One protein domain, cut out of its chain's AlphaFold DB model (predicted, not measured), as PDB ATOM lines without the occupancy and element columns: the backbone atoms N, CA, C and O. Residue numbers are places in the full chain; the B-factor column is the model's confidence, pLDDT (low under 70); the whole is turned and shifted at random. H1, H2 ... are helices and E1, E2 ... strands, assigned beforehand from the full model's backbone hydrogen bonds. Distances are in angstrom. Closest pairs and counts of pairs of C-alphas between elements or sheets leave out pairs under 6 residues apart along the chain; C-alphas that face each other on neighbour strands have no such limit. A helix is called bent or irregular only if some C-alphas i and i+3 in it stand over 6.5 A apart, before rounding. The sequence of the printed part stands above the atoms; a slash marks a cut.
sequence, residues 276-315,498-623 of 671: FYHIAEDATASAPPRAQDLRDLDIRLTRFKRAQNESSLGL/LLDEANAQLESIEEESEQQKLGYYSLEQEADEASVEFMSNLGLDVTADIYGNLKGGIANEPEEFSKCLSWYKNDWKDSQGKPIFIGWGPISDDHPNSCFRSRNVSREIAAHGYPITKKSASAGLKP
ATOM      1  N   PHE A 276      96.314 132.136 136.928       91.06
ATOM      2  CA  PHE A 276      97.059 130.950 136.512       91.06
ATOM      3  C   PHE A 276      96.449 130.249 135.293       91.06
ATOM      4  O   PHE A 276      95.235 130.262 135.072       91.06
ATOM      5  N   TYR A 277      97.308 129.571 134.531       90.06
ATOM      6  CA  TYR A 277      96.921 128.733 133.399       90.06
ATOM      7  C   TYR A 277      97.826 127.498 133.252       90.06
ATOM      8  O   TYR A 277      98.975 127.484 133.703       90.06
ATOM      9  N   HIS A 278      97.330 126.465 132.567       87.38
ATOM     10  CA  HIS A 278      98.075 125.230 132.302       87.38
ATOM     11  C   HIS A 278      98.989 125.382 131.080       87.38
ATOM     12  O   HIS A 278      98.528 125.467 129.945       87.38
ATOM     13  N   ILE A 279     100.317 125.353 131.263       81.56
ATOM     14  CA  ILE A 279     101.264 125.515 130.135       81.56
ATOM     15  C   ILE A 279     101.159 124.365 129.123       81.56
ATOM     16  O   ILE A 279     101.382 124.572 127.929       81.56
ATOM     17  N   ALA A 280     100.866 123.149 129.592       72.06
ATOM     18  CA  ALA A 280     100.822 121.952 128.752       72.06
ATOM     19  C   ALA A 280      99.631 121.937 127.781       72.06
ATOM     20  O   ALA A 280      99.734 121.340 126.710       72.06
ATOM     21  N   GLU A 281      98.530 122.595 128.143       61.06
ATOM     22  CA  GLU A 281      97.288 122.609 127.364       61.06
ATOM     23  C   GLU A 281      97.282 123.730 126.309       61.06
ATOM     24  O   GLU A 281      96.599 123.616 125.296       61.06
ATOM     25  N   ASP A 282      98.139 124.745 126.479       60.94
ATOM     26  CA  ASP A 282      98.092 126.003 125.725       60.94
ATOM     27  C   ASP A 282      99.385 126.340 124.970       60.94
ATOM     28  O   ASP A 282      99.664 127.508 124.698       60.94
ATOM     29  N   ALA A 283     100.202 125.350 124.591       55.34
ATOM     30  CA  ALA A 283     101.533 125.581 124.006       55.34
ATOM     31  C   ALA A 283     101.566 126.609 122.847       55.34
ATOM     32  O   ALA A 283     102.577 127.292 122.675       55.34
ATOM     33  N   THR A 284     100.463 126.763 122.106       61.72
ATOM     34  CA  THR A 284     100.318 127.683 120.966       61.72
ATOM     35  C   THR A 284      99.416 128.894 121.216       61.72
ATOM     36  O   THR A 284      99.293 129.722 120.320       61.72
ATOM     37  N   ALA A 285      98.741 128.997 122.365       59.72
ATOM     38  CA  ALA A 285      97.870 130.131 122.658       59.72
ATOM     39  C   ALA A 285      98.685 131.340 123.138       59.72
ATOM     40  O   ALA A 285      99.664 131.202 123.872       59.72
ATOM     41  N   SER A 286      98.245 132.507 122.687       58.62
ATOM     42  CA  SER A 286      98.847 133.815 122.923       58.62
ATOM     43  C   SER A 286      98.503 134.329 124.332       58.62
ATOM     44  O   SER A 286      99.384 134.445 125.172       58.62
ATOM     45  N   ALA A 287      97.203 134.442 124.634       67.94
ATOM     46  CA  ALA A 287      96.652 134.626 125.973       67.94
ATOM     47  C   ALA A 287      95.862 133.359 126.359       67.94
ATOM     48  O   ALA A 287      94.782 133.123 125.793       67.94
ATOM     49  N   PRO A 288      96.396 132.512 127.252       71.88
ATOM     50  CA  PRO A 288      95.766 131.251 127.625       71.88
ATOM     51  C   PRO A 288      94.440 131.509 128.358       71.88
ATOM     52  O   PRO A 288      94.338 132.473 129.116       71.88
ATOM     53  N   PRO A 289      93.389 130.701 128.143       73.88
ATOM     54  CA  PRO A 289      92.154 130.832 128.898       73.88
ATOM     55  C   PRO A 289      92.406 130.677 130.402       73.88
ATOM     56  O   PRO A 289      93.213 129.860 130.844       73.88
ATOM     57  N   ARG A 290      91.653 131.430 131.207       79.06
ATOM     58  CA  ARG A 290      91.669 131.271 132.658       79.06
ATOM     59  C   ARG A 290      91.164 129.878 133.019       79.06
ATOM     60  O   ARG A 290      90.013 129.537 132.736       79.06
ATOM     61  N   ALA A 291      92.015 129.103 133.678       81.50
ATOM     62  CA  ALA A 291      91.689 127.764 134.130       81.50
ATOM     63  C   ALA A 291      90.743 127.846 135.342       81.50
ATOM     64  O   ALA A 291      91.086 128.400 136.388       81.50
ATOM     65  N   GLN A 292      89.513 127.346 135.196       84.81
ATOM     66  CA  GLN A 292      88.495 127.439 136.254       84.81
ATOM     67  C   GLN A 292      88.869 126.629 137.500       84.81
ATOM     68  O   GLN A 292      88.533 127.019 138.616       84.81
ATOM     69  N   ASP A 293      89.592 125.528 137.312       86.62
ATOM     70  CA  ASP A 293      90.156 124.692 138.369       86.62
ATOM     71  C   ASP A 293      91.266 125.395 139.166       86.62
ATOM     72  O   ASP A 293      91.505 125.032 140.314       86.62
ATOM     73  N   LEU A 294      91.884 126.448 138.616       89.62
ATOM     74  CA  LEU A 294      92.925 127.234 139.291       89.62
ATOM     75  C   LEU A 294      92.380 128.477 140.013       89.62
ATOM     76  O   LEU A 294      93.140 129.217 140.638       89.62
ATOM     77  N   ARG A 295      91.057 128.702 139.995       87.50
ATOM     78  CA  ARG A 295      90.426 129.868 140.635       87.50
ATOM     79  C   ARG A 295      90.744 129.966 142.129       87.50
ATOM     80  O   ARG A 295      90.951 131.066 142.637       87.50
ATOM     81  N   ASP A 296      90.801 128.838 142.832       88.25
ATOM     82  CA  ASP A 296      91.143 128.820 144.257       88.25
ATOM     83  C   ASP A 296      92.599 129.242 144.498       88.25
ATOM     84  O   ASP A 296      92.892 129.924 145.486       88.25
ATOM     85  N   LEU A 297      93.504 128.895 143.577       90.12
ATOM     86  CA  LEU A 297      94.904 129.309 143.626       90.12
ATOM     87  C   LEU A 297      95.038 130.819 143.382       90.12
ATOM     88  O   LEU A 297      95.736 131.486 144.144       90.12
ATOM     89  N   ASP A 298      94.296 131.377 142.416       88.00
ATOM     90  CA  ASP A 298      94.214 132.830 142.191       88.00
ATOM     91  C   ASP A 298      93.730 133.561 143.455       88.00
ATOM     92  O   ASP A 298      94.343 134.529 143.904       88.00
ATOM     93  N   ILE A 299      92.642 133.077 144.073       85.50
ATOM     94  CA  ILE A 299      92.068 133.672 145.289       85.50
ATOM     95  C   ILE A 299      93.079 133.634 146.442       85.50
ATOM     96  O   ILE A 299      93.232 134.626 147.163       85.50
ATOM     97  N   ARG A 300      93.781 132.506 146.626       90.69
ATOM     98  CA  ARG A 300      94.850 132.372 147.628       90.69
ATOM     99  C   ARG A 300      95.982 133.358 147.348       90.69
ATOM    100  O   ARG A 300      96.384 134.072 148.266       90.69
ATOM    101  N   LEU A 301      96.452 133.446 146.105       90.00
ATOM    102  CA  LEU A 301      97.522 134.357 145.704       90.00
ATOM    103  C   LEU A 301      97.152 135.815 145.994       90.00
ATOM    104  O   LEU A 301      97.905 136.506 146.679       90.00
ATOM    105  N   THR A 302      95.978 136.268 145.547       85.69
ATOM    106  CA  THR A 302      95.484 137.627 145.819       85.69
ATOM    107  C   THR A 302      95.389 137.890 147.320       85.69
ATOM    108  O   THR A 302      95.878 138.914 147.797       85.69
ATOM    109  N   ARG A 303      94.831 136.950 148.098       86.06
ATOM    110  CA  ARG A 303      94.741 137.068 149.561       86.06
ATOM    111  C   ARG A 303      96.118 137.253 150.201       86.06
ATOM    112  O   ARG A 303      96.260 138.116 151.067       86.06
ATOM    113  N   PHE A 304      97.109 136.445 149.831       90.50
ATOM    114  CA  PHE A 304      98.415 136.477 150.493       90.50
ATOM    115  C   PHE A 304      99.313 137.612 149.996       90.50
ATOM    116  O   PHE A 304     100.008 138.203 150.819       90.50
ATOM    117  N   LYS A 305      99.228 138.020 148.720       87.56
ATOM    118  CA  LYS A 305      99.841 139.275 148.241       87.56
ATOM    119  C   LYS A 305      99.303 140.478 149.013       87.56
ATOM    120  O   LYS A 305     100.074 141.317 149.475       87.56
ATOM    121  N   ARG A 306      97.986 140.526 149.228       83.06
ATOM    122  CA  ARG A 306      97.349 141.570 150.036       83.06
ATOM    123  C   ARG A 306      97.856 141.563 151.476       83.06
ATOM    124  O   ARG A 306      98.323 142.592 151.953       83.06
ATOM    125  N   ALA A 307      97.836 140.407 152.144       82.81
ATOM    126  CA  ALA A 307      98.323 140.277 153.519       82.81
ATOM    127  C   ALA A 307      99.805 140.679 153.659       82.81
ATOM    128  O   ALA A 307     100.180 141.349 154.624       82.81
ATOM    129  N   GLN A 308     100.638 140.317 152.677       88.44
ATOM    130  CA  GLN A 308     102.038 140.725 152.589       88.44
ATOM    131  C   GLN A 308     102.167 142.254 152.482       88.44
ATOM    132  O   GLN A 308     102.917 142.861 153.250       88.44
ATOM    133  N   ASN A 309     101.415 142.885 151.576       81.81
ATOM    134  CA  ASN A 309     101.428 144.335 151.371       81.81
ATOM    135  C   ASN A 309     100.942 145.100 152.609       81.81
ATOM    136  O   ASN A 309     101.644 145.997 153.077       81.81
ATOM    137  N   GLU A 310      99.797 144.720 153.180       80.31
ATOM    138  CA  GLU A 310      99.234 145.324 154.397       80.31
ATOM    139  C   GLU A 310     100.214 145.221 155.573       80.31
ATOM    140  O   GLU A 310     100.502 146.216 156.245       80.31
ATOM    141  N   SER A 311     100.790 144.036 155.790       82.00
ATOM    142  CA  SER A 311     101.731 143.808 156.887       82.00
ATOM    143  C   SER A 311     103.028 144.593 156.697       82.00
ATOM    144  O   SER A 311     103.541 145.186 157.647       82.00
ATOM    145  N   SER A 312     103.546 144.650 155.469       80.75
ATOM    146  CA  SER A 312     104.760 145.403 155.145       80.75
ATOM    147  C   SER A 312     104.554 146.915 155.304       80.75
ATOM    148  O   SER A 312     105.353 147.578 155.969       80.75
ATOM    149  N   LEU A 313     103.447 147.462 154.791       75.94
ATOM    150  CA  LEU A 313     103.079 148.869 154.978       75.94
ATOM    151  C   LEU A 313     102.855 149.207 156.455       75.94
ATOM    152  O   LEU A 313     103.332 150.239 156.927       75.94
ATOM    153  N   GLY A 314     102.188 148.325 157.203       73.69
ATOM    154  CA  GLY A 314     102.013 148.463 158.644       73.69
ATOM    155  C   GLY A 314     103.353 148.510 159.380       73.69
ATOM    156  O   GLY A 314     103.561 149.378 160.227       73.69
ATOM    157  N   LEU A 315     104.299 147.638 159.021       74.81
ATOM    158  CA  LEU A 315     105.650 147.646 159.585       74.81
ATOM    159  C   LEU A 315     106.426 148.916 159.221       74.81
ATOM    160  O   LEU A 315     107.091 149.468 160.092       74.81
ATOM    161  N   LEU A 498     102.387 138.008 160.651       84.69
ATOM    162  CA  LEU A 498     101.493 138.013 159.485       84.69
ATOM    163  C   LEU A 498     102.255 138.138 158.159       84.69
ATOM    164  O   LEU A 498     101.920 137.458 157.192       84.69
ATOM    165  N   LEU A 499     103.301 138.971 158.111       88.00
ATOM    166  CA  LEU A 499     104.166 139.090 156.938       88.00
ATOM    167  C   LEU A 499     104.905 137.776 156.647       88.00
ATOM    168  O   LEU A 499     104.988 137.368 155.492       88.00
ATOM    169  N   ASP A 500     105.438 137.119 157.677       87.81
ATOM    170  CA  ASP A 500     106.158 135.849 157.537       87.81
ATOM    171  C   ASP A 500     105.226 134.714 157.103       87.81
ATOM    172  O   ASP A 500     105.572 133.950 156.206       87.81
ATOM    173  N   GLU A 501     104.022 134.647 157.671       92.06
ATOM    174  CA  GLU A 501     102.978 133.709 157.253       92.06
ATOM    175  C   GLU A 501     102.561 133.949 155.796       92.06
ATOM    176  O   GLU A 501     102.484 132.999 155.020       92.06
ATOM    177  N   ALA A 502     102.343 135.206 155.395       88.88
ATOM    178  CA  ALA A 502     102.006 135.546 154.015       88.88
ATOM    179  C   ALA A 502     103.126 135.158 153.038       88.88
ATOM    180  O   ALA A 502     102.840 134.589 151.987       88.88
ATOM    181  N   ASN A 503     104.393 135.405 153.392       90.25
ATOM    182  CA  ASN A 503     105.542 134.995 152.581       90.25
ATOM    183  C   ASN A 503     105.608 133.471 152.425       90.25
ATOM    184  O   ASN A 503     105.691 132.994 151.300       90.25
ATOM    185  N   ALA A 504     105.478 132.716 153.521       92.31
ATOM    186  CA  ALA A 504     105.495 131.254 153.477       92.31
ATOM    187  C   ALA A 504     104.349 130.681 152.622       92.31
ATOM    188  O   ALA A 504     104.510 129.678 151.931       92.31
ATOM    189  N   GLN A 505     103.177 131.321 152.638       95.62
ATOM    190  CA  GLN A 505     102.055 130.917 151.789       95.62
ATOM    191  C   GLN A 505     102.279 131.257 150.311       95.62
ATOM    192  O   GLN A 505     101.879 130.477 149.451       95.62
ATOM    193  N   LEU A 506     102.921 132.388 150.002       92.06
ATOM    194  CA  LEU A 506     103.301 132.740 148.630       92.06
ATOM    195  C   LEU A 506     104.365 131.784 148.078       92.06
ATOM    196  O   LEU A 506     104.224 131.339 146.945       92.06
ATOM    197  N   GLU A 507     105.360 131.415 148.888       92.81
ATOM    198  CA  GLU A 507     106.355 130.387 148.549       92.81
ATOM    199  C   GLU A 507     105.678 129.034 148.287       92.81
ATOM    200  O   GLU A 507     105.936 128.396 147.272       92.81
ATOM    201  N   SER A 508     104.717 128.630 149.127       94.81
ATOM    202  CA  SER A 508     103.948 127.400 148.897       94.81
ATOM    203  C   SER A 508     103.137 127.427 147.594       94.81
ATOM    204  O   SER A 508     103.013 126.392 146.943       94.81
ATOM    205  N   ILE A 509     102.575 128.578 147.208       93.56
ATOM    206  CA  ILE A 509     101.862 128.742 145.928       93.56
ATOM    207  C   ILE A 509     102.837 128.668 144.750       93.56
ATOM    208  O   ILE A 509     102.504 128.090 143.718       93.56
ATOM    209  N   GLU A 510     104.029 129.242 144.892       93.31
ATOM    210  CA  GLU A 510     105.089 129.168 143.887       93.31
ATOM    211  C   GLU A 510     105.545 127.721 143.670       93.31
ATOM    212  O   GLU A 510     105.525 127.245 142.536       93.31
ATOM    213  N   GLU A 511     105.825 126.977 144.743       94.44
ATOM    214  CA  GLU A 511     106.153 125.548 144.672       94.44
ATOM    215  C   GLU A 511     105.027 124.730 144.022       94.44
ATOM    216  O   GLU A 511     105.282 123.879 143.167       94.44
ATOM    217  N   GLU A 512     103.771 124.993 144.398       94.88
ATOM    218  CA  GLU A 512     102.592 124.349 143.812       94.88
ATOM    219  C   GLU A 512     102.492 124.638 142.302       94.88
ATOM    220  O   GLU A 512     102.283 123.717 141.505       94.88
ATOM    221  N   SER A 513     102.719 125.891 141.899       93.25
ATOM    222  CA  SER A 513     102.748 126.330 140.501       93.25
ATOM    223  C   SER A 513     103.864 125.652 139.709       93.25
ATOM    224  O   SER A 513     103.642 125.218 138.577       93.25
ATOM    225  N   GLU A 514     105.063 125.524 140.273       92.69
ATOM    226  CA  GLU A 514     106.187 124.854 139.616       92.69
ATOM    227  C   GLU A 514     105.954 123.349 139.457       92.69
ATOM    228  O   GLU A 514     106.178 122.797 138.375       92.69
ATOM    229  N   GLN A 515     105.451 122.683 140.501       94.12
ATOM    230  CA  GLN A 515     105.136 121.251 140.472       94.12
ATOM    231  C   GLN A 515     104.075 120.925 139.417       94.12
ATOM    232  O   GLN A 515     104.208 119.943 138.681       94.12
ATOM    233  N   GLN A 516     103.051 121.772 139.313       93.38
ATOM    234  CA  GLN A 516     101.976 121.642 138.331       93.38
ATOM    235  C   GLN A 516     102.340 122.216 136.953       93.38
ATOM    236  O   GLN A 516     101.584 122.054 135.997       93.38
ATOM    237  N   LYS A 517     103.521 122.834 136.813       92.81
ATOM    238  CA  LYS A 517     103.987 123.504 135.591       92.81
ATOM    239  C   LYS A 517     103.003 124.561 135.078       92.81
ATOM    240  O   LYS A 517     102.758 124.661 133.872       92.81
ATOM    241  N   LEU A 518     102.445 125.341 135.996       91.25
ATOM    242  CA  LEU A 518     101.520 126.421 135.682       91.25
ATOM    243  C   LEU A 518     102.281 127.644 135.169       91.25
ATOM    244  O   LEU A 518     103.425 127.908 135.546       91.25
ATOM    245  N   GLY A 519     101.626 128.381 134.283       89.75
ATOM    246  CA  GLY A 519     101.996 129.738 133.935       89.75
ATOM    247  C   GLY A 519     101.103 130.712 134.688       89.75
ATOM    248  O   GLY A 519     100.070 130.332 135.239       89.75
ATOM    249  N   TYR A 520     101.502 131.974 134.700       90.38
ATOM    250  CA  TYR A 520     100.729 133.052 135.294       90.38
ATOM    251  C   TYR A 520     100.652 134.193 134.282       90.38
ATOM    252  O   TYR A 520     101.663 134.565 133.690       90.38
ATOM    253  N   TYR A 521      99.443 134.670 134.002       90.12
ATOM    254  CA  TYR A 521      99.198 135.827 133.145       90.12
ATOM    255  C   TYR A 521      99.087 137.061 134.041       90.12
ATOM    256  O   TYR A 521      98.447 136.999 135.093       90.12
ATOM    257  N   SER A 522      99.733 138.163 133.662       89.38
ATOM    258  CA  SER A 522      99.709 139.418 134.418       89.38
ATOM    259  C   SER A 522      99.680 140.628 133.487       89.38
ATOM    260  O   SER A 522      99.867 140.496 132.279       89.38
ATOM    261  N   LEU A 523      99.508 141.820 134.063       88.06
ATOM    262  CA  LEU A 523      99.616 143.082 133.324       88.06
ATOM    263  C   LEU A 523     100.995 143.288 132.674       88.06
ATOM    264  O   LEU A 523     101.072 143.871 131.600       88.06
ATOM    265  N   GLU A 524     102.070 142.778 133.281       90.56
ATOM    266  CA  GLU A 524     103.418 142.831 132.695       90.56
ATOM    267  C   GLU A 524     103.526 141.936 131.458       90.56
ATOM    268  O   GLU A 524     104.084 142.333 130.438       90.56
ATOM    269  N   GLN A 525     102.937 140.739 131.533       91.44
ATOM    270  CA  GLN A 525     102.869 139.815 130.403       91.44
ATOM    271  C   GLN A 525     102.017 140.397 129.264       91.44
ATOM    272  O   GLN A 525     102.400 140.315 128.100       91.44
ATOM    273  N   GLU A 526     100.892 141.037 129.590       90.94
ATOM    274  CA  GLU A 526     100.064 141.749 128.611       90.94
ATOM    275  C   GLU A 526     100.820 142.923 127.965       90.94
ATOM    276  O   GLU A 526     100.688 143.162 126.765       90.94
ATOM    277  N   ALA A 527     101.625 143.656 128.738       92.94
ATOM    278  CA  ALA A 527     102.456 144.742 128.226       92.94
ATOM    279  C   ALA A 527     103.532 144.253 127.248       92.94
ATOM    280  O   ALA A 527     103.720 144.868 126.197       92.94
ATOM    281  N   ASP A 528     104.163 143.112 127.530       94.62
ATOM    282  CA  ASP A 528     105.072 142.441 126.594       94.62
ATOM    283  C   ASP A 528     104.360 142.010 125.302       94.62
ATOM    284  O   ASP A 528     104.841 142.253 124.197       94.62
ATOM    285  N   GLU A 529     103.176 141.405 125.406       92.88
ATOM    286  CA  GLU A 529     102.400 140.979 124.233       92.88
ATOM    287  C   GLU A 529     101.948 142.162 123.371       92.88
ATOM    288  O   GLU A 529     102.040 142.123 122.140       92.88
ATOM    289  N   ALA A 530     101.489 143.241 124.008       93.44
ATOM    290  CA  ALA A 530     101.101 144.465 123.322       93.44
ATOM    291  C   ALA A 530     102.298 145.150 122.651       93.44
ATOM    292  O   ALA A 530     102.157 145.652 121.535       93.44
ATOM    293  N   SER A 531     103.476 145.136 123.282       95.62
ATOM    294  CA  SER A 531     104.715 145.660 122.698       95.62
ATOM    295  C   SER A 531     105.016 145.004 121.348       95.62
ATOM    296  O   SER A 531     105.163 145.695 120.336       95.62
ATOM    297  N   VAL A 532     104.991 143.673 121.295       95.44
ATOM    298  CA  VAL A 532     105.186 142.894 120.063       95.44
ATOM    299  C   VAL A 532     104.161 143.266 118.993       95.44
ATOM    300  O   VAL A 532     104.515 143.454 117.824       95.44
ATOM    301  N   GLU A 533     102.889 143.384 119.372       93.50
ATOM    302  CA  GLU A 533     101.820 143.773 118.453       93.50
ATOM    303  C   GLU A 533     102.057 145.182 117.884       93.50
ATOM    304  O   GLU A 533     101.967 145.393 116.671       93.50
ATOM    305  N   PHE A 534     102.439 146.140 118.732       95.56
ATOM    306  CA  PHE A 534     102.781 147.502 118.322       95.56
ATOM    307  C   PHE A 534     103.980 147.529 117.370       95.56
ATOM    308  O   PHE A 534     103.932 148.200 116.336       95.56
ATOM    309  N   MET A 535     105.031 146.758 117.661       96.88
ATOM    310  CA  MET A 535     106.192 146.620 116.779       96.88
ATOM    311  C   MET A 535     105.803 146.026 115.421       96.88
ATOM    312  O   MET A 535     106.184 146.569 114.380       96.88
ATOM    313  N   SER A 536     105.002 144.959 115.417       95.25
ATOM    314  CA  SER A 536     104.488 144.316 114.203       95.25
ATOM    315  C   SER A 536     103.681 145.294 113.341       95.25
ATOM    316  O   SER A 536     103.934 145.421 112.140       95.25
ATOM    317  N   ASN A 537     102.768 146.055 113.953       94.06
ATOM    318  CA  ASN A 537     101.915 147.027 113.260       94.06
ATOM    319  C   ASN A 537     102.708 148.183 112.628       94.06
ATOM    320  O   ASN A 537     102.301 148.731 111.601       94.06
ATOM    321  N   LEU A 538     103.866 148.528 113.195       96.00
ATOM    322  CA  LEU A 538     104.796 149.516 112.637       96.00
ATOM    323  C   LEU A 538     105.817 148.909 111.654       96.00
ATOM    324  O   LEU A 538     106.643 149.632 111.083       96.00
ATOM    325  N   GLY A 539     105.754 147.595 111.421       96.12
ATOM    326  CA  GLY A 539     106.659 146.862 110.541       96.12
ATOM    327  C   GLY A 539     108.097 146.828 111.056       96.12
ATOM    328  O   GLY A 539     109.019 146.955 110.251       96.12
ATOM    329  N   LEU A 540     108.277 146.732 112.375       96.56
ATOM    330  CA  LEU A 540     109.568 146.593 113.055       96.56
ATOM    331  C   LEU A 540     109.900 145.114 113.319       96.56
ATOM    332  O   LEU A 540     109.063 144.227 113.130       96.56
ATOM    333  N   ASP A 541     111.143 144.833 113.716       96.31
ATOM    334  CA  ASP A 541     111.566 143.488 114.120       96.31
ATOM    335  C   ASP A 541     111.038 143.144 115.519       96.31
ATOM    336  O   ASP A 541     111.584 143.571 116.535       96.31
ATOM    337  N   VAL A 542     109.987 142.328 115.564       96.38
ATOM    338  CA  VAL A 542     109.368 141.855 116.810       96.38
ATOM    339  C   VAL A 542     110.288 140.987 117.673       96.38
ATOM    340  O   VAL A 542     110.060 140.850 118.871       96.38
ATOM    341  N   THR A 543     111.346 140.394 117.105       96.56
ATOM    342  CA  THR A 543     112.268 139.554 117.886       96.56
ATOM    343  C   THR A 543     113.161 140.373 118.811       96.56
ATOM    344  O   THR A 543     113.721 139.818 119.759       96.56
ATOM    345  N   ALA A 544     113.263 141.687 118.589       96.81
ATOM    346  CA  ALA A 544     113.997 142.591 119.464       96.81
ATOM    347  C   ALA A 544     113.397 142.663 120.877       96.81
ATOM    348  O   ALA A 544     114.148 142.864 121.829       96.81
ATOM    349  N   ASP A 545     112.094 142.412 121.034       96.31
ATOM    350  CA  ASP A 545     111.443 142.334 122.345       96.31
ATOM    351  C   ASP A 545     112.002 141.171 123.186       96.31
ATOM    352  O   ASP A 545     112.417 141.358 124.329       96.31
ATOM    353  N   ILE A 546     112.178 139.991 122.574       96.44
ATOM    354  CA  ILE A 546     112.795 138.819 123.224       96.44
ATOM    355  C   ILE A 546     114.195 139.174 123.745       96.44
ATOM    356  O   ILE A 546     114.542 138.872 124.886       96.44
ATOM    357  N   TYR A 547     115.019 139.829 122.923       95.69
ATOM    358  CA  TYR A 547     116.371 140.217 123.331       95.69
ATOM    359  C   TYR A 547     116.380 141.334 124.377       95.69
ATOM    360  O   TYR A 547     117.195 141.280 125.302       95.69
ATOM    361  N   GLY A 548     115.475 142.308 124.261       94.56
ATOM    362  CA  GLY A 548     115.280 143.371 125.243       94.56
ATOM    363  C   GLY A 548     114.919 142.807 126.612       94.56
ATOM    364  O   GLY A 548     115.581 143.136 127.596       94.56
ATOM    365  N   ASN A 549     113.974 141.867 126.666       94.06
ATOM    366  CA  ASN A 549     113.575 141.174 127.886       94.06
ATOM    367  C   ASN A 549     114.722 140.357 128.507       94.06
ATOM    368  O   ASN A 549     114.971 140.462 129.714       94.06
ATOM    369  N   LEU A 550     115.479 139.600 127.700       92.75
ATOM    370  CA  LEU A 550     116.658 138.861 128.174       92.75
ATOM    371  C   LEU A 550     117.755 139.793 128.711       92.75
ATOM    372  O   LEU A 550     118.341 139.515 129.751       92.75
ATOM    373  N   LYS A 551     118.068 140.901 128.036       90.81
ATOM    374  CA  LYS A 551     119.118 141.823 128.500       90.81
ATOM    375  C   LYS A 551     118.657 142.685 129.678       90.81
ATOM    376  O   LYS A 551     119.446 142.941 130.578       90.81
ATOM    377  N   GLY A 552     117.401 143.120 129.698       80.62
ATOM    378  CA  GLY A 552     116.877 144.060 130.689       80.62
ATOM    379  C   GLY A 552     116.862 143.514 132.116       80.62
ATOM    380  O   GLY A 552     117.287 144.213 133.034       80.62
ATOM    381  N   GLY A 553     116.424 142.266 132.317       75.50
ATOM    382  CA  GLY A 553     116.256 141.722 133.675       75.50
ATOM    383  C   GLY A 553     117.402 140.849 134.189       75.50
ATOM    384  O   GLY A 553     117.598 140.788 135.400       75.50
ATOM    385  N   ILE A 554     118.206 140.237 133.311       77.50
ATOM    386  CA  ILE A 554     119.298 139.322 133.708       77.50
ATOM    387  C   ILE A 554     120.672 139.727 133.154       77.50
ATOM    388  O   ILE A 554     121.611 138.937 133.205       77.50
ATOM    389  N   ALA A 555     120.862 140.975 132.696       70.25
ATOM    390  CA  ALA A 555     122.198 141.472 132.316       70.25
ATOM    391  C   ALA A 555     123.240 141.330 133.438       70.25
ATOM    392  O   ALA A 555     124.430 141.180 133.165       70.25
ATOM    393  N   ASN A 556     122.798 141.348 134.699       75.75
ATOM    394  CA  ASN A 556     123.669 141.155 135.856       75.75
ATOM    395  C   ASN A 556     123.875 139.671 136.226       75.75
ATOM    396  O   ASN A 556     124.605 139.386 137.173       75.75
ATOM    397  N   GLU A 557     123.268 138.735 135.487       87.06
ATOM    398  CA  GLU A 557     123.293 137.284 135.728       87.06
ATOM    399  C   GLU A 557     123.703 136.533 134.436       87.06
ATOM    400  O   GLU A 557     122.878 135.895 133.775       87.06
ATOM    401  N   PRO A 558     124.994 136.598 134.030       88.44
ATOM    402  CA  PRO A 558     125.447 136.144 132.707       88.44
ATOM    403  C   PRO A 558     125.195 134.660 132.408       88.44
ATOM    404  O   PRO A 558     125.036 134.277 131.245       88.44
ATOM    405  N   GLU A 559     125.182 133.818 133.444       91.38
ATOM    406  CA  GLU A 559     124.907 132.385 133.319       91.38
ATOM    407  C   GLU A 559     123.439 132.130 132.958       91.38
ATOM    408  O   GLU A 559     123.163 131.407 131.998       91.38
ATOM    409  N   GLU A 560     122.506 132.778 133.662       89.88
ATOM    410  CA  GLU A 560     121.077 132.689 133.358       89.88
ATOM    411  C   GLU A 560     120.788 133.251 131.963       89.88
ATOM    412  O   GLU A 560     120.118 132.595 131.164       89.88
ATOM    413  N   PHE A 561     121.392 134.393 131.613       91.88
ATOM    414  CA  PHE A 561     121.277 134.975 130.274       91.88
ATOM    415  C   PHE A 561     121.711 133.993 129.184       91.88
ATOM    416  O   PHE A 561     120.977 133.745 128.224       91.88
ATOM    417  N   SER A 562     122.889 133.386 129.343       93.69
ATOM    418  CA  SER A 562     123.432 132.435 128.368       93.69
ATOM    419  C   SER A 562     122.554 131.190 128.239       93.69
ATOM    420  O   SER A 562     122.318 130.709 127.127       93.69
ATOM    421  N   LYS A 563     122.028 130.691 129.362       94.94
ATOM    422  CA  LYS A 563     121.125 129.539 129.418       94.94
ATOM    423  C   LYS A 563     119.805 129.831 128.703       94.94
ATOM    424  O   LYS A 563     119.451 129.094 127.783       94.94
ATOM    425  N   CYS A 564     119.140 130.933 129.032       95.19
ATOM    426  CA  CYS A 564     117.885 131.346 128.403       95.19
ATOM    427  C   CYS A 564     118.044 131.623 126.907       95.19
ATOM    428  O   CYS A 564     117.241 131.154 126.100       95.19
ATOM    429  N   LEU A 565     119.130 132.290 126.509       95.50
ATOM    430  CA  LEU A 565     119.441 132.510 125.100       95.50
ATOM    431  C   LEU A 565     119.678 131.192 124.349       95.50
ATOM    432  O   LEU A 565     119.280 131.065 123.191       95.50
ATOM    433  N   SER A 566     120.317 130.203 124.983       95.81
ATOM    434  CA  SER A 566     120.511 128.880 124.378       95.81
ATOM    435  C   SER A 566     119.184 128.146 124.163       95.81
ATOM    436  O   SER A 566     118.986 127.550 123.106       95.81
ATOM    437  N   TRP A 567     118.253 128.257 125.114       95.94
ATOM    438  CA  TRP A 567     116.912 127.688 125.001       95.94
ATOM    439  C   TRP A 567     116.108 128.365 123.903       95.94
ATOM    440  O   TRP A 567     115.561 127.666 123.059       95.94
ATOM    441  N   TYR A 568     116.106 129.698 123.842       95.69
ATOM    442  CA  TYR A 568     115.456 130.442 122.764       95.69
ATOM    443  C   TYR A 568     115.973 130.016 121.381       95.69
ATOM    444  O   TYR A 568     115.190 129.683 120.493       95.69
ATOM    445  N   LYS A 569     117.299 129.932 121.209       96.00
ATOM    446  CA  LYS A 569     117.922 129.479 119.951       96.00
ATOM    447  C   LYS A 569     117.579 128.035 119.580       96.00
ATOM    448  O   LYS A 569     117.690 127.680 118.410       96.00
ATOM    449  N   ASN A 570     117.181 127.224 120.556       96.06
ATOM    450  CA  ASN A 570     116.710 125.857 120.366       96.06
ATOM    451  C   ASN A 570     115.176 125.756 120.467       96.06
ATOM    452  O   ASN A 570     114.659 124.724 120.886       96.06
ATOM    453  N   ASP A 571     114.444 126.823 120.122       93.62
ATOM    454  CA  ASP A 571     112.974 126.843 120.085       93.62
ATOM    455  C   ASP A 571     112.334 126.433 121.427       93.62
ATOM    456  O   ASP A 571     111.384 125.653 121.498       93.62
ATOM    457  N   TRP A 572     112.933 126.912 122.522       94.19
ATOM    458  CA  TRP A 572     112.558 126.623 123.909       94.19
ATOM    459  C   TRP A 572     112.499 125.124 124.235       94.19
ATOM    460  O   TRP A 572     111.692 124.689 125.061       94.19
ATOM    461  N   LYS A 573     113.363 124.328 123.592       93.75
ATOM    462  CA  LYS A 573     113.503 122.886 123.816       93.75
ATOM    463  C   LYS A 573     114.837 122.536 124.464       93.75
ATOM    464  O   LYS A 573     115.843 123.228 124.293       93.75
ATOM    465  N   ASP A 574     114.851 121.436 125.204       92.38
ATOM    466  CA  ASP A 574     116.067 120.849 125.757       92.38
ATOM    467  C   ASP A 574     116.872 120.090 124.683       92.38
ATOM    468  O   ASP A 574     116.498 120.019 123.508       92.38
ATOM    469  N   SER A 575     118.001 119.502 125.080       94.25
ATOM    470  CA  SER A 575     118.851 118.707 124.183       94.25
ATOM    471  C   SER A 575     118.188 117.420 123.671       94.25
ATOM    472  O   SER A 575     118.698 116.808 122.733       94.25
ATOM    473  N   GLN A 576     117.059 117.005 124.255       95.00
ATOM    474  CA  GLN A 576     116.239 115.875 123.811       95.00
ATOM    475  C   GLN A 576     115.078 116.320 122.905       95.00
ATOM    476  O   GLN A 576     114.279 115.481 122.488       95.00
ATOM    477  N   GLY A 577     114.961 117.619 122.606       91.75
ATOM    478  CA  GLY A 577     113.874 118.190 121.815       91.75
ATOM    479  C   GLY A 577     112.560 118.361 122.584       91.75
ATOM    480  O   GLY A 577     111.536 118.654 121.962       91.75
ATOM    481  N   LYS A 578     112.552 118.183 123.912       89.69
ATOM    482  CA  LYS A 578     111.353 118.362 124.741       89.69
ATOM    483  C   LYS A 578     111.184 119.834 125.124       89.69
ATOM    484  O   LYS A 578     112.183 120.481 125.434       89.69
ATOM    485  N   PRO A 579     109.948 120.364 125.155       89.44
ATOM    486  CA  PRO A 579     109.694 121.721 125.625       89.44
ATOM    487  C   PRO A 579     110.208 121.938 127.049       89.44
ATOM    488  O   PRO A 579     109.984 121.110 127.936       89.44
ATOM    489  N   ILE A 580     110.862 123.072 127.267       91.75
ATOM    490  CA  ILE A 580     111.363 123.480 128.576       91.75
ATOM    491  C   ILE A 580     110.250 124.194 129.337       91.75
ATOM    492  O   ILE A 580     109.581 125.089 128.813       91.75
ATOM    493  N   PHE A 581     110.068 123.794 130.594       92.00
ATOM    494  CA  PHE A 581     109.286 124.563 131.550       92.00
ATOM    495  C   PHE A 581     110.150 125.699 132.099       92.00
ATOM    496  O   PHE A 581     111.260 125.464 132.575       92.00
ATOM    497  N   ILE A 582     109.624 126.914 132.019       92.44
ATOM    498  CA  ILE A 582     110.197 128.103 132.638       92.44
ATOM    499  C   ILE A 582     109.108 128.606 133.575       92.44
ATOM    500  O   ILE A 582     108.010 128.899 133.101       92.44
ATOM    501  N   GLY A 583     109.382 128.614 134.879       91.62
ATOM    502  CA  GLY A 583     108.452 129.137 135.878       91.62
ATOM    503  C   GLY A 583     108.357 130.658 135.810       91.62
ATOM    504  O   GLY A 583     109.203 131.303 135.191       91.62
ATOM    505  N   TRP A 584     107.346 131.230 136.464       90.56
ATOM    506  CA  TRP A 584     107.165 132.683 136.587       90.56
ATOM    507  C   TRP A 584     108.359 133.372 137.275       90.56
ATOM    508  O   TRP A 584     108.728 134.491 136.923       90.56
ATOM    509  N   GLY A 585     109.003 132.676 138.219       90.19
ATOM    510  CA  GLY A 585     109.874 133.268 139.233       90.19
ATOM    511  C   GLY A 585     109.084 133.569 140.512       90.19
ATOM    512  O   GLY A 585     107.952 133.090 140.636       90.19
ATOM    513  N   PRO A 586     109.631 134.395 141.424       89.25
ATOM    514  CA  PRO A 586     108.981 134.713 142.686       89.25
ATOM    515  C   PRO A 586     107.586 135.278 142.457       89.25
ATOM    516  O   PRO A 586     107.448 136.420 142.021       89.25
ATOM    517  N   ILE A 587     106.533 134.522 142.775       87.88
ATOM    518  CA  ILE A 587     105.162 134.946 142.438       87.88
ATOM    519  C   ILE A 587     104.721 136.182 143.220       87.88
ATOM    520  O   ILE A 587     103.766 136.871 142.871       87.88
ATOM    521  N   SER A 588     105.448 136.475 144.293       82.88
ATOM    522  CA  SER A 588     105.304 137.688 145.076       82.88
ATOM    523  C   SER A 588     105.769 138.951 144.319       82.88
ATOM    524  O   SER A 588     105.266 140.038 144.617       82.88
ATOM    525  N   ASP A 589     106.675 138.838 143.340       86.00
ATOM    526  CA  ASP A 589     107.024 139.926 142.418       86.00
ATOM    527  C   ASP A 589     105.926 140.060 141.353       86.00
ATOM    528  O   ASP A 589     105.352 139.075 140.877       86.00
ATOM    529  N   ASP A 590     105.591 141.301 141.018       83.31
ATOM    530  CA  ASP A 590     104.637 141.584 139.948       83.31
ATOM    531  C   ASP A 590     105.301 141.464 138.570       83.31
ATOM    532  O   ASP A 590     104.605 141.232 137.581       83.31
ATOM    533  N   HIS A 591     106.641 141.503 138.527       87.12
ATOM    534  CA  HIS A 591     107.429 141.275 137.323       87.12
ATOM    535  C   HIS A 591     107.876 139.808 137.236       87.12
ATOM    536  O   HIS A 591     108.601 139.333 138.116       87.12
ATOM    537  N   PRO A 592     107.503 139.090 136.164       88.56
ATOM    538  CA  PRO A 592     108.035 137.761 135.899       88.56
ATOM    539  C   PRO A 592     109.537 137.801 135.613       88.56
ATOM    540  O   PRO A 592     110.091 138.823 135.193       88.56
ATOM    541  N   ASN A 593     110.199 136.653 135.764       91.06
ATOM    542  CA  ASN A 593     111.586 136.515 135.340       91.06
ATOM    543  C   ASN A 593     111.734 136.768 133.821       91.06
ATOM    544  O   ASN A 593     110.842 136.486 133.013       91.06
ATOM    545  N   SER A 594     112.891 137.289 133.410       92.88
ATOM    546  CA  SER A 594     113.157 137.638 132.007       92.88
ATOM    547  C   SER A 594     113.037 136.462 131.043       92.88
ATOM    548  O   SER A 594     112.637 136.643 129.893       92.88
ATOM    549  N   CYS A 595     113.399 135.256 131.482       94.56
ATOM    550  CA  CYS A 595     113.363 134.053 130.658       94.56
ATOM    551  C   CYS A 595     111.919 133.669 130.285       94.56
ATOM    552  O   CYS A 595     111.635 133.317 129.141       94.56
ATOM    553  N   PHE A 596     111.005 133.789 131.250       93.75
ATOM    554  CA  PHE A 596     109.573 133.549 131.134       93.75
ATOM    555  C   PHE A 596     108.936 134.567 130.197       93.75
ATOM    556  O   PHE A 596     108.295 134.163 129.227       93.75
ATOM    557  N   ARG A 597     109.207 135.864 130.420       93.94
ATOM    558  CA  ARG A 597     108.776 136.967 129.537       93.94
ATOM    559  C   ARG A 597     109.167 136.698 128.093       93.94
ATOM    560  O   ARG A 597     108.320 136.597 127.212       93.94
ATOM    561  N   SER A 598     110.455 136.440 127.876       95.44
ATOM    562  CA  SER A 598     111.031 136.173 126.553       95.44
ATOM    563  C   SER A 598     110.401 134.955 125.868       95.44
ATOM    564  O   SER A 598     110.139 134.977 124.663       95.44
ATOM    565  N   ARG A 599     110.128 133.883 126.624       93.88
ATOM    566  CA  ARG A 599     109.442 132.692 126.107       93.88
ATOM    567  C   ARG A 599     108.008 132.993 125.710       93.88
ATOM    568  O   ARG A 599     107.574 132.520 124.661       93.88
ATOM    569  N   ASN A 600     107.267 133.750 126.509       91.88
ATOM    570  CA  ASN A 600     105.885 134.062 126.175       91.88
ATOM    571  C   ASN A 600     105.776 135.065 125.026       91.88
ATOM    572  O   ASN A 600     104.965 134.840 124.140       91.88
ATOM    573  N   VAL A 601     106.658 136.063 124.946       93.81
ATOM    574  CA  VAL A 601     106.817 136.924 123.759       93.81
ATOM    575  C   VAL A 601     107.053 136.080 122.503       93.81
ATOM    576  O   VAL A 601     106.385 136.250 121.486       93.81
ATOM    577  N   SER A 602     107.957 135.098 122.573       94.00
ATOM    578  CA  SER A 602     108.204 134.173 121.461       94.00
ATOM    579  C   SER A 602     106.965 133.350 121.084       94.00
ATOM    580  O   SER A 602     106.765 133.071 119.901       94.00
ATOM    581  N   ARG A 603     106.144 132.947 122.064       89.81
ATOM    582  CA  ARG A 603     104.875 132.240 121.829       89.81
ATOM    583  C   ARG A 603     103.829 133.159 121.209       89.81
ATOM    584  O   ARG A 603     103.189 132.738 120.256       89.81
ATOM    585  N   GLU A 604     103.707 134.396 121.680       90.44
ATOM    586  CA  GLU A 604     102.825 135.429 121.123       90.44
ATOM    587  C   GLU A 604     103.158 135.681 119.643       90.44
ATOM    588  O   GLU A 604     102.273 135.614 118.790       90.44
ATOM    589  N   ILE A 605     104.446 135.852 119.309       92.00
ATOM    590  CA  ILE A 605     104.914 136.002 117.920       92.00
ATOM    591  C   ILE A 605     104.492 134.814 117.053       92.00
ATOM    592  O   ILE A 605     103.964 135.005 115.955       92.00
ATOM    593  N   ALA A 606     104.712 133.590 117.537       90.12
ATOM    594  CA  ALA A 606     104.369 132.376 116.804       90.12
ATOM    595  C   ALA A 606     102.848 132.193 116.649       90.12
ATOM    596  O   ALA A 606     102.388 131.823 115.569       90.12
ATOM    597  N   ALA A 607     102.076 132.474 117.701       87.38
ATOM    598  CA  ALA A 607     100.628 132.298 117.749       87.38
ATOM    599  C   ALA A 607      99.893 133.228 116.776       87.38
ATOM    600  O   ALA A 607      98.958 132.799 116.101       87.38
ATOM    601  N   HIS A 608     100.336 134.484 116.668       86.81
ATOM    602  CA  HIS A 608      99.733 135.470 115.761       86.81
ATOM    603  C   HIS A 608     100.386 135.516 114.382       86.81
ATOM    604  O   HIS A 608      99.894 136.206 113.490       86.81
ATOM    605  N   GLY A 609     101.484 134.781 114.187       89.94
ATOM    606  CA  GLY A 609     102.231 134.788 112.935       89.94
ATOM    607  C   GLY A 609     102.736 136.183 112.576       89.94
ATOM    608  O   GLY A 609     102.715 136.549 111.397       89.94
ATOM    609  N   TYR A 610     103.149 136.976 113.576       89.50
ATOM    610  CA  TYR A 610     103.664 138.316 113.317       89.50
ATOM    611  C   TYR A 610     104.855 138.230 112.357       89.50
ATOM    612  O   TYR A 610     105.729 137.368 112.517       89.50
ATOM    613  N   PRO A 611     104.903 139.091 111.326       88.75
ATOM    614  CA  PRO A 611     105.981 139.048 110.362       88.75
ATOM    615  C   PRO A 611     107.295 139.356 111.075       88.75
ATOM    616  O   PRO A 611     107.489 140.443 111.615       88.75
ATOM    617  N   ILE A 612     108.232 138.410 111.021       86.88
ATOM    618  CA  ILE A 612     109.616 138.644 111.435       86.88
ATOM    619  C   ILE A 612     110.264 139.498 110.343       86.88
ATOM    620  O   ILE A 612     110.920 139.005 109.420       86.88
ATOM    621  N   THR A 613     109.980 140.799 110.380       83.75
ATOM    622  CA  THR A 613     110.635 141.763 109.505       83.75
ATOM    623  C   THR A 613     112.063 141.972 109.999       83.75
ATOM    624  O   THR A 613     112.324 141.956 111.193       83.75
ATOM    625  N   LYS A 614     113.009 142.189 109.082       81.56
ATOM    626  CA  LYS A 614     114.385 142.578 109.444       81.56
ATOM    627  C   LYS A 614     114.564 144.096 109.469       81.56
ATOM    628  O   LYS A 614     115.686 144.589 109.330       81.56
ATOM    629  N   LYS A 615     113.464 144.853 109.521       93.06
ATOM    630  CA  LYS A 615     113.540 146.309 109.521       93.06
ATOM    631  C   LYS A 615     113.883 146.752 110.938       93.06
ATOM    632  O   LYS A 615     113.010 146.881 111.788       93.06
ATOM    633  N   SER A 616     115.172 146.984 111.151       93.69
ATOM    634  CA  SER A 616     115.665 147.599 112.376       93.69
ATOM    635  C   SER A 616     115.013 148.970 112.565       93.69
ATOM    636  O   SER A 616     114.889 149.739 111.604       93.69
ATOM    637  N   ALA A 617     114.632 149.285 113.799       92.31
ATOM    638  CA  ALA A 617     114.199 150.611 114.204       92.31
ATOM    639  C   ALA A 617     115.296 151.632 113.865       92.31
ATOM    640  O   ALA A 617     115.002 152.685 113.315       92.31
ATOM    641  N   SER A 618     116.574 151.286 114.030       92.31
ATOM    642  CA  SER A 618     117.698 152.173 113.689       92.31
ATOM    643  C   SER A 618     117.892 152.457 112.186       92.31
ATOM    644  O   SER A 618     118.645 153.365 111.810       92.31
ATOM    645  N   ALA A 619     117.236 151.701 111.296       94.06
ATOM    646  CA  ALA A 619     117.520 151.734 109.866       94.06
ATOM    647  C   ALA A 619     117.196 153.096 109.226       94.06
ATOM    648  O   ALA A 619     116.047 153.529 109.164       94.06
ATOM    649  N   GLY A 620     118.224 153.744 108.668       93.31
ATOM    650  CA  GLY A 620     118.088 154.995 107.913       93.31
ATOM    651  C   GLY A 620     117.991 156.262 108.765       93.31
ATOM    652  O   GLY A 620     117.830 157.347 108.210       93.31
ATOM    653  N   LEU A 621     118.122 156.153 110.088       96.94
ATOM    654  CA  LEU A 621     117.977 157.283 111.000       96.94
ATOM    655  C   LEU A 621     119.349 157.851 111.401       96.94
ATOM    656  O   LEU A 621     120.353 157.138 111.482       96.94
ATOM    657  N   LYS A 622     119.409 159.176 111.578       97.19
ATOM    658  CA  LYS A 622     120.630 159.926 111.904       97.19
ATOM    659  C   LYS A 622     120.371 160.911 113.052       97.19
ATOM    660  O   LYS A 622     119.330 161.566 113.025       97.19
ATOM    661  N   PRO A 623     121.315 161.079 114.001       97.50
ATOM    662  CA  PRO A 623     122.567 160.322 114.166       97.50
ATOM    663  C   PRO A 623     122.335 158.829 114.461       97.50
ATOM    664  O   PRO A 623     121.224 158.420 114.804       97.50
TER     665      PRO A 623
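Overview. This is residues 276 to 315 and 498 to 623 of the 671 residues of an uncharacterized protein of Proteobacteria bacterium (UniProt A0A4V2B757). Two helical parts make up most of the model: a pair of long helices, H1 and H2, side by side and running opposite ways, and, apart from that pair, a three-helix bundle of H4, H5 and H6 with H3 packed on H6; E2, which forms a small two-stranded sheet with E1, joins the two parts along the chain, by tight links to H2 and to H3. A tail, residues 609 to 623, runs away from H6. The printed part has 166 residues, mostly helix by its named elements, in the order E1 H1 H2 E2 H3 H4 H5 H6, and the sheet, order E1 - E2, is antiparallel. The whole is compact, with a radius of gyration of the C-alphas of 17.6 A and spans of 56 by 40 by 31 A.

Arrangement. Strands E1, residues 276 to 278, and E2, residues 518 to 521, are antiparallel neighbours at 133 degrees; N 277 and O 519 are 3.0 A apart, N 519 and O 277 2.9 A, both within hydrogen-bond range. The closest C-alphas of E1 and H1, residues 292 to 315, are those of Phe 276 and Leu 294, 6.2 A apart. H1 touches H2, residues 498 to 515, closest at C-alphas 308 and 499, 5.1 A, at a shallow tilt of 30 degrees, opposite ways. H6, residues 594 to 608, and H4, residues 543 to 554, are the hubs, touching three helices each; their closest C-alphas, 546 and 598, are 4.6 A apart, at a shallow tilt of 15 degrees, opposite ways. H3, residues 523 to 537, touches H6 at a steep tilt of 46 degrees, closest at C-alphas 529 and 601, 6.0 A. H5, residues 558 to 569, forms a helical hairpin with H4, closest at C-alphas 554 and 561, 5.9 A. H1 and H2 are apart from H3, H4, H5 and H6. Every O i to N i+4 pair is within hydrogen-bond range in H2, H3, H5 and H6; H1 has 18 of 20 and H4 7 of 8.

Along the chain. E1 begins at C-alpha 276, (97.059, 130.950, 136.512). H1 is 35.3 A long and irregular, C-alphas 293 and 296 being 7.3 A apart; H2 is 25.6 A. E2 measures 10.0 A, H3 20.6 A, H4 17.3 A and H5 16.2 A. H6, 21.2 A, ends at C-alpha 608, (99.733, 135.470, 115.761).

Size, cuts and confidence. The C-alphas of Leu 498 and Gly 620, the two farthest apart, are 56.8 A apart. Residues 316 to 497 are not printed; C-alphas 315 and 498 are 10.5 A apart across the cut. The links E1 to H1 and H5 to H6 are long. Residues 281 to 287 have pLDDT under 70; the mean of the printed part is 88.8.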